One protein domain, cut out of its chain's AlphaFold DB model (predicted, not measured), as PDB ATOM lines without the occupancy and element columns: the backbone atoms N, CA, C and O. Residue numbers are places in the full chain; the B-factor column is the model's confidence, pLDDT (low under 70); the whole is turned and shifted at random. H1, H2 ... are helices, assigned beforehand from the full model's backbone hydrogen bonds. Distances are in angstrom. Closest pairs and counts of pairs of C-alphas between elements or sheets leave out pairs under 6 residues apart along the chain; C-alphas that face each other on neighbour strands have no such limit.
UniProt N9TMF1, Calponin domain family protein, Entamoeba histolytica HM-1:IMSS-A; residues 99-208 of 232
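What this domain is: This is residues 99 to 208 of the 232 residues of the protein "Calponin domain family protein" of Entamoeba histolytica HM-1:IMSS-A (UniProt N9TMF1). Picture a compact body of short helices and long links, with H1, H3, H4 and H5 set round short H2 in its middle; the longest helix, H6, begins beside H2 and runs outward until its residues 201 to 208 stick out. The printed part has 110 residues, with six named helices, H1 to H6 in chain order, and no named strand: all helix. The whole is compact, with a radius of gyration of the C-alphas of 13.4 A and spans of 39 by 32 by 26 A.

Where its parts are: Find C-alpha 189 at (189.027, 180.314, 146.997); from there H6, residues 189 to 208, runs 28.6 A to C-alpha 208 at (190.401, 159.714, 166.718). H2 is residues 128 to 134, and H3 is residues 139 to 146. H1, residues 103 to 113, starts at C-alpha 103 (196.726, 190.481, 167.519) and spans 15.4 A. H4, residues 162 to 173, spans 16.4 A, and H5, residues 176 to 184, spans 12.1 A.

How they stand to each other: Start at the hub, H2. H6 touches it with residues 189 to 196 alone, at a shallow tilt of 15 degrees, opposite ways; their closest C-alphas, Leu 132 and Arg 193, are 7.0 A apart. H1 touches H2 about perpendicular, at 89 degrees, closest at C-alphas Thr 113 and Leu 132, 5.6 A. H3 touches H2 only at the corner, C-alphas Lys 131 and Pro 139 being closest at 6.0 A. H4 touches H1 with residues 169 to 173 alone, closest at C-alphas Val 105 and Tyr 173, 6.2 A. H5 is close to H2 but not clearly touching, closest at C-alphas Leu 134 and Ile 179, 7.2 A. H4 and H6 are apart. In the six helices every O i to N i+4 pair is within hydrogen-bond range.

The domain as a whole: The C-alphas of Gly 147 and Ala 208, the two farthest apart, are 40.4 A apart. The printed part has no cut; the links H1 to H2 and H3 to H4 are long. No printed residue is under 70 in pLDDT.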
ATOM      1  N   ARG A  99     202.807 188.555 171.635       82.75
ATOM      2  CA  ARG A  99     201.395 188.183 171.456       82.75
ATOM      3  C   ARG A  99     200.467 189.395 171.290       82.75
ATOM      4  O   ARG A  99     199.577 189.351 170.456       82.75
ATOM      5  N   THR A 100     200.710 190.468 172.043       88.06
ATOM      6  CA  THR A 100     199.953 191.728 171.954       88.06
ATOM      7  C   THR A 100     200.148 192.451 170.624       88.06
ATOM      8  O   THR A 100     199.216 193.041 170.101       88.06
ATOM      9  N   ASP A 101     201.353 192.394 170.060       90.50
ATOM     10  CA  ASP A 101     201.672 193.038 168.783       90.50
ATOM     11  C   ASP A 101     201.185 192.217 167.576       90.50
ATOM     12  O   ASP A 101     201.016 192.738 166.474       90.50
ATOM     13  N   MET A 102     200.955 190.919 167.783       94.62
ATOM     14  CA  MET A 102     200.493 189.992 166.755       94.62
ATOM     15  C   MET A 102     198.966 189.908 166.650       94.62
ATOM     16  O   MET A 102     198.476 189.268 165.731       94.62
ATOM     17  N   GLU A 103     198.197 190.564 167.520       94.44
ATOM     18  CA  GLU A 103     196.726 190.481 167.519       94.44
ATOM     19  C   GLU A 103     196.099 190.962 166.197       94.44
ATOM     20  O   GLU A 103     195.212 190.305 165.643       94.44
ATOM     21  N   GLU A 104     196.609 192.064 165.637       95.62
ATOM     22  CA  GLU A 104     196.194 192.555 164.313       95.62
ATOM     23  C   GLU A 104     196.507 191.539 163.204       95.62
ATOM     24  O   GLU A 104     195.734 191.364 162.259       95.62
ATOM     25  N   VAL A 105     197.631 190.836 163.352       96.81
ATOM     26  CA  VAL A 105     198.148 189.875 162.384       96.81
ATOM     27  C   VAL A 105     197.299 188.611 162.424       96.81
ATOM     28  O   VAL A 105     196.840 188.150 161.384       96.81
ATOM     29  N   THR A 106     197.016 188.097 163.623       96.00
ATOM     30  CA  THR A 106     196.101 186.974 163.843       96.00
ATOM     31  C   THR A 106     194.724 187.291 163.272       96.00
ATOM     32  O   THR A 106     194.199 186.508 162.492       96.00
ATOM     33  N   THR A 107     194.165 188.467 163.577       96.62
ATOM     34  CA  THR A 107     192.845 188.881 163.070       96.62
ATOM     35  C   THR A 107     192.804 188.896 161.541       96.62
ATOM     36  O   THR A 107     191.830 188.455 160.930       96.62
ATOM     37  N   TRP A 108     193.874 189.378 160.911       97.56
ATOM     38  CA  TRP A 108     194.006 189.364 159.461       97.56
ATOM     39  C   TRP A 108     194.075 187.943 158.885       97.56
ATOM     40  O   TRP A 108     193.345 187.656 157.935       97.56
ATOM     41  N   ILE A 109     194.877 187.051 159.482       96.94
ATOM     42  CA  ILE A 109     194.956 185.636 159.079       96.94
ATOM     43  C   ILE A 109     193.583 184.979 159.170       96.94
ATOM     44  O   ILE A 109     193.155 184.317 158.227       96.94
ATOM     45  N   GLU A 110     192.879 185.163 160.287       96.00
ATOM     46  CA  GLU A 110     191.575 184.531 160.486       96.00
ATOM     47  C   GLU A 110     190.537 185.040 159.489       96.00
ATOM     48  O   GLU A 110     189.662 184.290 159.069       96.00
ATOM     49  N   ARG A 111     190.637 186.306 159.079       95.44
ATOM     50  CA  ARG A 111     189.759 186.878 158.059       95.44
ATOM     51  C   ARG A 111     190.069 186.329 156.667       95.44
ATOM     52  O   ARG A 111     189.132 186.043 155.937       95.44
ATOM     53  N   ILE A 112     191.346 186.229 156.291       94.75
ATOM     54  CA  ILE A 112     191.735 185.834 154.927       94.75
ATOM     55  C   ILE A 112     191.642 184.322 154.700       94.75
ATOM     56  O   ILE A 112     191.339 183.884 153.601       94.75
ATOM     57  N   THR A 113     191.869 183.522 155.740       93.56
ATOM     58  CA  THR A 113     191.776 182.054 155.652       93.56
ATOM     59  C   THR A 113     190.407 181.521 156.076       93.56
ATOM     60  O   THR A 113     190.104 180.353 155.850       93.56
ATOM     61  N   GLU A 114     189.592 182.349 156.740       92.56
ATOM     62  CA  GLU A 114     188.383 181.942 157.470       92.56
ATOM     63  C   GLU A 114     188.630 180.836 158.520       92.56
ATOM     64  O   GLU A 114     187.692 180.194 159.003       92.56
ATOM     65  N   TRP A 115     189.890 180.620 158.912       92.12
ATOM     66  CA  TRP A 115     190.308 179.634 159.905       92.12
ATOM     67  C   TRP A 115     190.772 180.308 161.188       92.12
ATOM     68  O   TRP A 115     191.420 181.347 161.167       92.12
ATOM     69  N   LYS A 116     190.484 179.684 162.332       91.25
ATOM     70  CA  LYS A 116     191.017 180.134 163.621       91.25
ATOM     71  C   LYS A 116     192.514 179.869 163.726       91.25
ATOM     72  O   LYS A 116     192.970 178.789 163.361       91.25
ATOM     73  N   CYS A 117     193.243 180.844 164.267       92.00
ATOM     74  CA  CYS A 117     194.683 180.772 164.508       92.00
ATOM     75  C   CYS A 117     194.930 180.817 166.022       92.00
ATOM     76  O   CYS A 117     195.011 181.882 166.633       92.00
ATOM     77  N   LEU A 118     195.007 179.643 166.643       89.62
ATOM     78  CA  LEU A 118     195.161 179.464 168.088       89.62
ATOM     79  C   LEU A 118     196.632 179.437 168.516       89.62
ATOM     80  O   LEU A 118     196.944 179.801 169.651       89.62
ATOM     81  N   ASN A 119     197.523 178.983 167.636       90.19
ATOM     82  CA  ASN A 119     198.967 178.918 167.851       90.19
ATOM     83  C   ASN A 119     199.736 179.139 166.535       90.19
ATOM     84  O   ASN A 119     199.151 179.169 165.455       90.19
ATOM     85  N   TYR A 120     201.059 179.280 166.635       92.38
ATOM     86  CA  TYR A 120     201.965 179.440 165.492       92.38
ATOM     87  C   TYR A 120     202.793 178.175 165.213       92.38
ATOM     88  O   TYR A 120     203.899 178.262 164.690       92.38
ATOM     89  N   THR A 121     202.282 177.001 165.593       92.31
ATOM     90  CA  THR A 121     202.930 175.703 165.362       92.31
ATOM     91  C   THR A 121     201.963 174.720 164.702       92.31
ATOM     92  O   THR A 121     201.840 174.697 163.480       92.31
ATOM     93  N   ASN A 122     201.204 173.967 165.498       88.12
ATOM     94  CA  ASN A 122     200.272 172.927 165.055       88.12
ATOM     95  C   ASN A 122     199.202 173.411 164.065       88.12
ATOM     96  O   ASN A 122     198.704 172.615 163.278       88.12
ATOM     97  N   ASP A 123     198.811 174.684 164.106       88.56
ATOM     98  CA  ASP A 123     197.823 175.228 163.160       88.56
ATOM     99  C   ASP A 123     198.406 175.430 161.750       88.56
ATOM    100  O   ASP A 123     197.662 175.560 160.782       88.56
ATOM    101  N   TRP A 124     199.736 175.425 161.637       92.56
ATOM    102  CA  TRP A 124     200.480 175.758 160.423       92.56
ATOM    103  C   TRP A 124     201.276 174.586 159.846       92.56
ATOM    104  O   TRP A 124     201.677 174.649 158.685       92.56
ATOM    105  N   ILE A 125     201.498 173.535 160.641       89.62
ATOM    106  CA  ILE A 125     202.406 172.418 160.334       89.62
ATOM    107  C   ILE A 125     202.012 171.611 159.090       89.62
ATOM    108  O   ILE A 125     202.856 170.990 158.453       89.62
ATOM    109  N   ASP A 126     200.732 171.625 158.716       86.94
ATOM    110  CA  ASP A 126     200.229 170.953 157.513       86.94
ATOM    111  C   ASP A 126     200.370 171.806 156.234       86.94
ATOM    112  O   ASP A 126     200.004 171.374 155.136       86.94
ATOM    113  N   GLY A 127     200.871 173.040 156.367       90.50
ATOM    114  CA  GLY A 127     201.041 174.005 155.286       90.50
ATOM    115  C   GLY A 127     199.733 174.547 154.698       90.50
ATOM    116  O   GLY A 127     199.781 175.397 153.805       90.50
ATOM    117  N   ARG A 128     198.556 174.108 155.166       91.94
ATOM    118  CA  ARG A 128     197.259 174.492 154.585       91.94
ATOM    119  C   ARG A 128     196.936 175.954 154.851       91.94
ATOM    120  O   ARG A 128     196.481 176.629 153.935       91.94
ATOM    121  N   MET A 129     197.252 176.479 156.039       93.44
ATOM    122  CA  MET A 129     197.115 177.919 156.312       93.44
ATOM    123  C   MET A 129     197.936 178.766 155.335       93.44
ATOM    124  O   MET A 129     197.439 179.757 154.807       93.44
ATOM    125  N   ILE A 130     199.167 178.354 155.026       94.94
ATOM    126  CA  ILE A 130     200.007 179.064 154.055       94.94
ATOM    127  C   ILE A 130     199.421 178.978 152.644       94.94
ATOM    128  O   ILE A 130     199.353 179.993 151.952       94.94
ATOM    129  N   LYS A 131     198.939 177.801 152.237       94.44
ATOM    130  CA  LYS A 131     198.264 177.605 150.944       94.44
ATOM    131  C   LYS A 131     196.970 178.414 150.833       94.44
ATOM    132  O   LYS A 131     196.676 178.923 149.761       94.44
ATOM    133  N   LEU A 132     196.228 178.593 151.926       94.94
ATOM    134  CA  LEU A 132     195.059 179.475 151.962       94.94
ATOM    135  C   LEU A 132     195.440 180.948 151.823       94.94
ATOM    136  O   LEU A 132     194.683 181.714 151.252       94.94
ATOM    137  N   ILE A 133     196.609 181.364 152.305       95.88
ATOM    138  CA  ILE A 133     197.054 182.756 152.162       95.88
ATOM    139  C   ILE A 133     197.604 183.012 150.753       95.88
ATOM    140  O   ILE A 133     197.335 184.061 150.173       95.88
ATOM    141  N   LEU A 134     198.379 182.078 150.201       95.38
ATOM    142  CA  LEU A 134     199.228 182.324 149.029       95.38
ATOM    143  C   LEU A 134     198.849 181.528 147.777       95.38
ATOM    144  O   LEU A 134     199.396 181.796 146.715       95.38
ATOM    145  N   GLY A 135     197.904 180.600 147.879       92.88
ATOM    146  CA  GLY A 135     197.475 179.717 146.796       92.88
ATOM    147  C   GLY A 135     198.107 178.327 146.927       92.88
ATOM    148  O   GLY A 135     199.237 178.210 147.403       92.88
ATOM    149  N   PRO A 136     197.398 177.249 146.548       92.38
ATOM    150  CA  PRO A 136     197.878 175.883 146.732       92.38
ATOM    151  C   PRO A 136     198.980 175.454 145.753       92.38
ATOM    152  O   PRO A 136     199.681 174.489 146.054       92.38
ATOM    153  N   GLU A 137     199.135 176.131 144.611       92.06
ATOM    154  CA  GLU A 137     200.019 175.700 143.520       92.06
ATOM    155  C   GLU A 137     201.497 175.993 143.792       92.06
ATOM    156  O   GLU A 137     202.334 175.103 143.669       92.06
ATOM    157  N   ASP A 138     201.818 177.238 144.152       93.25
ATOM    158  CA  ASP A 138     203.193 177.678 144.423       93.25
ATOM    159  C   ASP A 138     203.234 178.798 145.483       93.25
ATOM    160  O   ASP A 138     203.433 179.978 145.162       93.25
ATOM    161  N   PRO A 139     203.050 178.455 146.774       93.12
ATOM    162  CA  PRO A 139     203.067 179.452 147.836       93.12
ATOM    163  C   PRO A 139     204.411 180.196 147.940       93.12
ATOM    164  O   PRO A 139     204.434 181.405 148.172       93.12
ATOM    165  N   LEU A 140     205.542 179.503 147.750       92.25
ATOM    166  CA  LEU A 140     206.874 180.114 147.857       92.25
ATOM    167  C   LEU A 140     207.156 181.072 146.694       92.25
ATOM    168  O   LEU A 140     207.695 182.158 146.912       92.25
ATOM    169  N   GLY A 141     206.763 180.718 145.467       93.88
ATOM    170  CA  GLY A 141     206.827 181.635 144.329       93.88
ATOM    171  C   GLY A 141     205.963 182.875 144.544       93.88
ATOM    172  O   GLY A 141     206.418 183.993 144.295       93.88
ATOM    173  N   LYS A 142     204.765 182.712 145.118       94.19
ATOM    174  CA  LYS A 142     203.880 183.839 145.452       94.19
ATOM    175  C   LYS A 142     204.448 184.752 146.537       94.19
ATOM    176  O   LYS A 142     204.339 185.973 146.424       94.19
ATOM    177  N   MET A 143     205.143 184.207 147.538       94.00
ATOM    178  CA  MET A 143     205.898 185.026 148.497       94.00
ATOM    179  C   MET A 143     206.918 185.928 147.801       94.00
ATOM    180  O   MET A 143     206.970 187.128 148.089       94.00
ATOM    181  N   LYS A 144     207.700 185.370 146.868       92.12
ATOM    182  CA  LYS A 144     208.688 186.126 146.088       92.12
ATOM    183  C   LYS A 144     208.022 187.224 145.262       92.12
ATOM    184  O   LYS A 144     208.471 188.366 145.307       92.12
ATOM    185  N   GLU A 145     206.927 186.905 144.573       94.56
ATOM    186  CA  GLU A 145     206.145 187.859 143.771       94.56
ATOM    187  C   GLU A 145     205.646 189.049 144.608       94.56
ATOM    188  O   GLU A 145     205.756 190.212 144.206       94.56
ATOM    189  N   PHE A 146     205.161 188.792 145.824       94.94
ATOM    190  CA  PHE A 146     204.704 189.852 146.724       94.94
ATOM    191  C   PHE A 146     205.849 190.636 147.382       94.94
ATOM    192  O   PHE A 146     205.626 191.746 147.892       94.94
ATOM    193  N   GLY A 147     207.080 190.125 147.303       90.88
ATOM    194  CA  GLY A 147     208.261 190.680 147.958       90.88
ATOM    195  C   GLY A 147     208.267 190.407 149.461       90.88
ATOM    196  O   GLY A 147     208.667 191.272 150.244       90.88
ATOM    197  N   VAL A 148     207.743 189.251 149.870       92.44
ATOM    198  CA  VAL A 148     207.794 188.761 151.251       92.44
ATOM    199  C   VAL A 148     209.193 188.212 151.506       92.44
ATOM    200  O   VAL A 148     209.746 187.480 150.689       92.44
ATOM    201  N   VAL A 149     209.771 188.571 152.650       87.38
ATOM    202  CA  VAL A 149     211.091 188.077 153.050       87.38
ATOM    203  C   VAL A 149     211.033 186.571 153.265       87.38
ATOM    204  O   VAL A 149     210.241 186.093 154.078       87.38
ATOM    205  N   GLU A 150     211.906 185.832 152.589       83.31
ATOM    206  CA  GLU A 150     212.066 184.408 152.849       83.31
ATOM    207  C   GLU A 150     212.692 184.181 154.223       83.31
ATOM    208  O   GLU A 150     213.829 184.570 154.492       83.31
ATOM    209  N   VAL A 151     211.942 183.522 155.100       86.38
ATOM    210  CA  VAL A 151     212.434 183.073 156.410       86.38
ATOM    211  C   VAL A 151     212.434 181.551 156.549       86.38
ATOM    212  O   VAL A 151     213.047 181.040 157.482       86.38
ATOM    213  N   VAL A 152     211.814 180.853 155.593       87.81
ATOM    214  CA  VAL A 152     211.779 179.392 155.452       87.81
ATOM    215  C   VAL A 152     212.314 178.985 154.077       87.81
ATOM    216  O   VAL A 152     212.370 179.797 153.149       87.81
ATOM    217  N   GLU A 153     212.757 177.738 153.949       84.94
ATOM    218  CA  GLU A 153     213.185 177.158 152.669       84.94
ATOM    219  C   GLU A 153     212.073 176.356 152.017       84.94
ATOM    220  O   GLU A 153     211.914 176.414 150.798       84.94
ATOM    221  N   ARG A 154     211.296 175.646 152.833       88.88
ATOM    222  CA  ARG A 154     210.216 174.784 152.380       88.88
ATOM    223  C   ARG A 154     208.949 175.074 153.179       88.88
ATOM    224  O   ARG A 154     209.008 175.585 154.297       88.88
ATOM    225  N   ILE A 155     207.792 174.764 152.602       88.31
ATOM    226  CA  ILE A 155     206.499 174.985 153.272       88.31
ATOM    227  C   ILE A 155     206.351 174.066 154.486       88.31
ATOM    228  O   ILE A 155     205.735 174.446 155.475       88.31
ATOM    229  N   GLU A 156     206.987 172.901 154.436       87.06
ATOM    230  CA  GLU A 156     207.035 171.910 155.507       87.06
ATOM    231  C   GLU A 156     207.820 172.398 156.734       87.06
ATOM    232  O   GLU A 156     207.680 171.830 157.812       87.06
ATOM    233  N   ASP A 157     208.635 173.450 156.593       88.19
ATOM    234  CA  ASP A 157     209.357 174.050 157.719       88.19
ATOM    235  C   ASP A 157     208.468 175.036 158.509       88.19
ATOM    236  O   ASP A 157     208.841 175.502 159.589       88.19
ATOM    237  N   VAL A 158     207.278 175.368 157.991       91.44
ATOM    238  CA  VAL A 158     206.308 176.229 158.674       91.44
ATOM    239  C   VAL A 158     205.601 175.432 159.772       91.44
ATOM    240  O   VAL A 158     205.192 174.297 159.570       91.44
ATOM    241  N   GLY A 159     205.455 176.024 160.956       89.88
ATOM    242  CA  GLY A 159     204.831 175.389 162.116       89.88
ATOM    243  C   GLY A 159     205.765 174.493 162.940       89.88
ATOM    244  O   GLY A 159     205.394 174.101 164.046       89.88
ATOM    245  N   VAL A 160     206.983 174.213 162.455       91.25
ATOM    246  CA  VAL A 160     208.016 173.456 163.191       91.25
ATOM    247  C   VAL A 160     208.593 174.277 164.347       91.25
ATOM    248  O   VAL A 160     208.763 173.767 165.452       91.25
ATOM    249  N   ASP A 161     208.869 175.558 164.096       90.94
ATOM    250  CA  ASP A 161     209.362 176.517 165.086       90.94
ATOM    251  C   ASP A 161     208.409 177.715 165.183       90.94
ATOM    252  O   ASP A 161     208.066 178.345 164.175       90.94
ATOM    253  N   GLU A 162     207.983 178.035 166.407       92.19
ATOM    254  CA  GLU A 162     206.997 179.087 166.665       92.19
ATOM    255  C   GLU A 162     207.528 180.453 166.216       92.19
ATOM    256  O   GLU A 162     206.844 181.191 165.509       92.19
ATOM    257  N   LEU A 163     208.778 180.776 166.563       92.19
ATOM    258  CA  LEU A 163     209.383 182.068 166.248       92.19
ATOM    259  C   LEU A 163     209.495 182.280 164.736       92.19
ATOM    260  O   LEU A 163     209.101 183.330 164.231       92.19
ATOM    261  N   THR A 164     210.012 181.289 164.010       92.31
ATOM    262  CA  THR A 164     210.160 181.339 162.550       92.31
ATOM    263  C   THR A 164     208.801 181.471 161.863       92.31
ATOM    264  O   THR A 164     208.651 182.269 160.935       92.31
ATOM    265  N   THR A 165     207.786 180.767 162.367       94.38
ATOM    266  CA  THR A 165     206.412 180.861 161.859       94.38
ATOM    267  C   THR A 165     205.821 182.248 162.115       94.38
ATOM    268  O   THR A 165     205.298 182.878 161.197       94.38
ATOM    269  N   MET A 166     205.990 182.800 163.319       94.94
ATOM    270  CA  MET A 166     205.574 184.171 163.637       94.94
ATOM    271  C   MET A 166     206.285 185.210 162.764       94.94
ATOM    272  O   MET A 166     205.646 186.147 162.285       94.94
ATOM    273  N   MET A 167     207.589 185.040 162.523       95.00
ATOM    274  CA  MET A 167     208.352 185.893 161.612       95.00
ATOM    275  C   MET A 167     207.761 185.851 160.205       95.00
ATOM    276  O   MET A 167     207.493 186.907 159.638       95.00
ATOM    277  N   LEU A 168     207.518 184.656 159.660       95.06
ATOM    278  CA  LEU A 168     206.936 184.482 158.329       95.06
ATOM    279  C   LEU A 168     205.599 185.212 158.217       95.06
ATOM    280  O   LEU A 168     205.386 186.022 157.318       95.06
ATOM    281  N   ILE A 169     204.720 184.967 159.179       95.38
ATOM    282  CA  ILE A 169     203.375 185.524 159.215       95.38
ATOM    283  C   ILE A 169     203.401 187.050 159.325       95.38
ATOM    284  O   ILE A 169     202.671 187.735 158.606       95.38
ATOM    285  N   ARG A 170     204.269 187.607 160.178       95.62
ATOM    286  CA  ARG A 170     204.445 189.060 160.274       95.62
ATOM    287  C   ARG A 170     204.876 189.646 158.928       95.62
ATOM    288  O   ARG A 170     204.348 190.678 158.520       95.62
ATOM    289  N   ARG A 171     205.780 188.976 158.207       94.44
ATOM    290  CA  ARG A 171     206.231 189.400 156.870       94.44
ATOM    291  C   ARG A 171     205.143 189.287 155.805       94.44
ATOM    292  O   ARG A 171     205.082 190.140 154.924       94.44
ATOM    293  N   LEU A 172     204.268 188.288 155.893       96.31
ATOM    294  CA  LEU A 172     203.077 188.203 155.043       96.31
ATOM    295  C   LEU A 172     202.147 189.393 155.301       96.31
ATOM    296  O   LEU A 172     201.723 190.062 154.361       96.31
ATOM    297  N   TYR A 173     201.906 189.721 156.570       96.88
ATOM    298  CA  TYR A 173     201.060 190.850 156.959       96.88
ATOM    299  C   TYR A 173     201.612 192.207 156.499       96.88
ATOM    300  O   TYR A 173     200.849 193.071 156.072       96.88
ATOM    301  N   GLU A 174     202.935 192.393 156.485       95.06
ATOM    302  CA  GLU A 174     203.571 193.578 155.882       95.06
ATOM    303  C   GLU A 174     203.244 193.743 154.383       95.06
ATOM    304  O   GLU A 174     203.374 194.842 153.842       95.06
ATOM    305  N   LYS A 175     202.814 192.670 153.703       96.81
ATOM    306  CA  LYS A 175     202.369 192.656 152.299       96.81
ATOM    307  C   LYS A 175     200.863 192.409 152.145       96.81
ATOM    308  O   LYS A 175     200.420 192.116 151.033       96.81
ATOM    309  N   LYS A 176     200.071 192.570 153.215       97.12
ATOM    310  CA  LYS A 176     198.640 192.223 153.252       97.12
ATOM    311  C   LYS A 176     197.820 192.791 152.098       97.12
ATOM    312  O   LYS A 176     197.005 192.073 151.548       97.12
ATOM    313  N   GLU A 177     198.073 194.028 151.679       97.06
ATOM    314  CA  GLU A 177     197.307 194.682 150.608       97.06
ATOM    315  C   GLU A 177     197.458 193.958 149.263       97.06
ATOM    316  O   GLU A 177     196.481 193.771 148.543       97.06
ATOM    317  N   LYS A 178     198.671 193.489 148.941       96.75
ATOM    318  CA  LYS A 178     198.921 192.707 147.721       96.75
ATOM    319  C   LYS A 178     198.268 191.331 147.795       96.75
ATOM    320  O   LYS A 178     197.701 190.872 146.810       96.75
ATOM    321  N   ILE A 179     198.354 190.692 148.961       96.94
ATOM    322  CA  ILE A 179     197.767 189.370 149.193       96.94
ATOM    323  C   ILE A 179     196.236 189.460 149.118       96.94
ATOM    324  O   ILE A 179     195.608 188.651 148.454       96.94
ATOM    325  N   GLU A 180     195.628 190.476 149.727       96.44
ATOM    326  CA  GLU A 180     194.181 190.716 149.674       96.44
ATOM    327  C   GLU A 180     193.694 191.004 148.252       96.44
ATOM    328  O   GLU A 180     192.641 190.513 147.853       96.44
ATOM    329  N   LEU A 181     194.473 191.749 147.464       96.12
ATOM    330  CA  LEU A 181     194.169 191.966 146.053       96.12
ATOM    331  C   LEU A 181     194.223 190.656 145.255       96.12
ATOM    332  O   LEU A 181     193.327 190.396 144.458       96.12
ATOM    333  N   TYR A 182     195.243 189.827 145.489       95.00
ATOM    334  CA  TYR A 182     195.337 188.493 144.891       95.00
ATOM    335  C   TYR A 182     194.139 187.617 145.276       95.00
ATOM    336  O   TYR A 182     193.586 186.913 144.433       95.00
ATOM    337  N   HIS A 183     193.691 187.718 146.529       93.31
ATOM    338  CA  HIS A 183     192.496 187.036 147.004       93.31
ATOM    339  C   HIS A 183     191.233 187.486 146.269       93.31
ATOM    340  O   HIS A 183     190.482 186.655 145.773       93.31
ATOM    341  N   ALA A 184     191.039 188.795 146.121       92.69
ATOM    342  CA  ALA A 184     189.874 189.361 145.445       92.69
ATOM    343  C   ALA A 184     189.798 189.041 143.938       92.69
ATOM    344  O   ALA A 184     188.723 189.126 143.352       92.69
ATOM    345  N   GLN A 185     190.926 188.714 143.301       92.31
ATOM    346  CA  GLN A 185     191.010 188.421 141.865       92.31
ATOM    347  C   GLN A 185     190.758 186.952 141.514       92.31
ATOM    348  O   GLN A 185     190.657 186.618 140.335       92.31
ATOM    349  N   ARG A 186     190.715 186.071 142.511       89.06
ATOM    350  CA  ARG A 186     190.683 184.627 142.314       89.06
ATOM    351  C   ARG A 186     189.334 184.078 142.786       89.06
ATOM    352  O   ARG A 186     188.901 184.352 143.899       89.06
ATOM    353  N   GLU A 187     188.649 183.346 141.911       90.25
ATOM    354  CA  GLU A 187     187.241 182.957 142.105       90.25
ATOM    355  C   GLU A 187     187.068 181.613 142.839       90.25
ATOM    356  O   GLU A 187     186.028 181.366 143.440       90.25
ATOM    357  N   ASP A 188     188.091 180.756 142.841       92.38
ATOM    358  CA  ASP A 188     188.065 179.378 143.361       92.38
ATOM    359  C   ASP A 188     188.462 179.251 144.848       92.38
ATOM    360  O   ASP A 188     188.606 178.142 145.364       92.38
ATOM    361  N   TRP A 189     188.617 180.360 145.584       90.50
ATOM    362  CA  TRP A 189     189.027 180.314 146.997       90.50
ATOM    363  C   TRP A 189     188.073 179.542 147.896       90.50
ATOM    364  O   TRP A 189     188.514 178.804 148.780       90.50
ATOM    365  N   ASP A 190     186.771 179.697 147.668       90.81
ATOM    366  CA  ASP A 190     185.764 178.979 148.440       90.81
ATOM    367  C   ASP A 190     185.857 177.468 148.215       90.81
ATOM    368  O   ASP A 190     185.719 176.700 149.169       90.81
ATOM    369  N   GLU A 191     186.154 177.036 146.988       93.44
ATOM    370  CA  GLU A 191     186.334 175.621 146.656       93.44
ATOM    371  C   GLU A 191     187.598 175.057 147.311       93.44
ATOM    372  O   GLU A 191     187.537 174.021 147.979       93.44
ATOM    373  N   ILE A 192     188.730 175.763 147.200       93.31
ATOM    374  CA  ILE A 192     190.002 175.376 147.835       93.31
ATOM    375  C   ILE A 192     189.830 175.243 149.347       93.31
ATOM    376  O   ILE A 192     190.263 174.262 149.959       93.31
ATOM    377  N   ARG A 193     189.162 176.218 149.967       92.69
ATOM    378  CA  ARG A 193     188.897 176.203 151.403       92.69
ATOM    379  C   ARG A 193     188.039 175.013 151.808       92.69
ATOM    380  O   ARG A 193     188.397 174.318 152.755       92.69
ATOM    381  N   GLN A 194     186.950 174.743 151.091       93.12
ATOM    382  CA  GLN A 194     186.088 173.593 151.381       93.12
ATOM    383  C   GLN A 194     186.842 172.263 151.257       93.12
ATOM    384  O   GLN A 194     186.649 171.372 152.087       93.12
ATOM    385  N   GLN A 195     187.738 172.136 150.274       94.12
ATOM    386  CA  GLN A 195     188.597 170.959 150.142       94.12
ATOM    387  C   GLN A 195     189.501 170.779 151.368       94.12
ATOM    388  O   GLN A 195     189.608 169.672 151.897       94.12
ATOM    389  N   PHE A 196     190.123 171.852 151.862       93.62
ATOM    390  CA  PHE A 196     190.956 171.782 153.065       93.62
ATOM    391  C   PHE A 196     190.151 171.550 154.349       93.62
ATOM    392  O   PHE A 196     190.620 170.826 155.230       93.62
ATOM    393  N   ASP A 197     188.939 172.094 154.454       91.12
ATOM    394  CA  ASP A 197     188.028 171.813 155.567       91.12
ATOM    395  C   ASP A 197     187.678 170.322 155.629       91.12
ATOM    396  O   ASP A 197     187.684 169.723 156.708       91.12
ATOM    397  N   GLU A 198     187.400 169.701 154.480       91.75
ATOM    398  CA  GLU A 198     187.089 168.274 154.411       91.75
ATOM    399  C   GLU A 198     188.306 167.407 154.751       91.75
ATOM    400  O   GLU A 198     188.198 166.470 155.543       91.75
ATOM    401  N   GLN A 199     189.491 167.780 154.259       89.94
ATOM    402  CA  GLN A 199     190.738 167.115 154.642       89.94
ATOM    403  C   GLN A 199     190.979 167.180 156.154       89.94
ATOM    404  O   GLN A 199     191.304 166.164 156.761       89.94
ATOM    405  N   ARG A 200     190.752 168.332 156.799       86.88
ATOM    406  CA  ARG A 200     190.909 168.453 158.259       86.88
ATOM    407  C   ARG A 200     189.919 167.595 159.035       86.88
ATOM    408  O   ARG A 200     190.281 167.062 160.085       86.88
ATOM    409  N   LYS A 201     188.681 167.448 158.551       88.31
ATOM    410  CA  LYS A 201     187.704 166.532 159.167       88.31
ATOM    411  C   LYS A 201     188.174 165.088 159.060       88.31
ATOM    412  O   LYS A 201     188.100 164.360 160.049       88.31
ATOM    413  N   GLN A 202     188.680 164.698 157.893       88.62
ATOM    414  CA  GLN A 202     189.202 163.355 157.681       88.62
ATOM    415  C   GLN A 202     190.427 163.082 158.560       88.62
ATOM    416  O   GLN A 202     190.495 162.032 159.194       88.62
ATOM    417  N   ASP A 203     191.352 164.036 158.674       86.56
ATOM    418  CA  ASP A 203     192.520 163.922 159.553       86.56
ATOM    419  C   ASP A 203     192.097 163.774 161.023       86.56
ATOM    420  O   ASP A 203     192.627 162.930 161.747       86.56
ATOM    421  N   ALA A 204     191.095 164.545 161.469       84.75
ATOM    422  CA  ALA A 204     190.551 164.457 162.826       84.75
ATOM    423  C   ALA A 204     189.897 163.107 163.109       84.75
ATOM    424  O   ALA A 204     190.084 162.548 164.192       84.75
ATOM    425  N   LEU A 205     189.172 162.567 162.130       87.31
ATOM    426  CA  LEU A 205     188.603 161.231 162.213       87.31
ATOM    427  C   LEU A 205     189.708 160.170 162.290       87.31
ATOM    428  O   LEU A 205     189.670 159.318 163.172       87.31
ATOM    429  N   ASN A 206     190.714 160.247 161.419       87.69
ATOM    430  CA  ASN A 206     191.820 159.292 161.393       87.69
ATOM    431  C   ASN A 206     192.614 159.301 162.711       87.69
ATOM    432  O   ASN A 206     192.961 158.236 163.221       87.69
ATOM    433  N   TYR A 207     192.856 160.480 163.292       83.88
ATOM    434  CA  TYR A 207     193.494 160.611 164.604       83.88
ATOM    435  C   TYR A 207     192.633 160.002 165.721       83.88
ATOM    436  O   TYR A 207     193.127 159.235 166.542       83.88
ATOM    437  N   ALA A 208     191.324 160.281 165.730       85.12
ATOM    438  CA  ALA A 208     190.401 159.714 166.718       85.12
ATOM    439  C   ALA A 208     190.294 158.180 166.629       85.12
ATOM    440  O   ALA A 208     190.072 157.518 167.641       85.12
TER     441      ALA A 208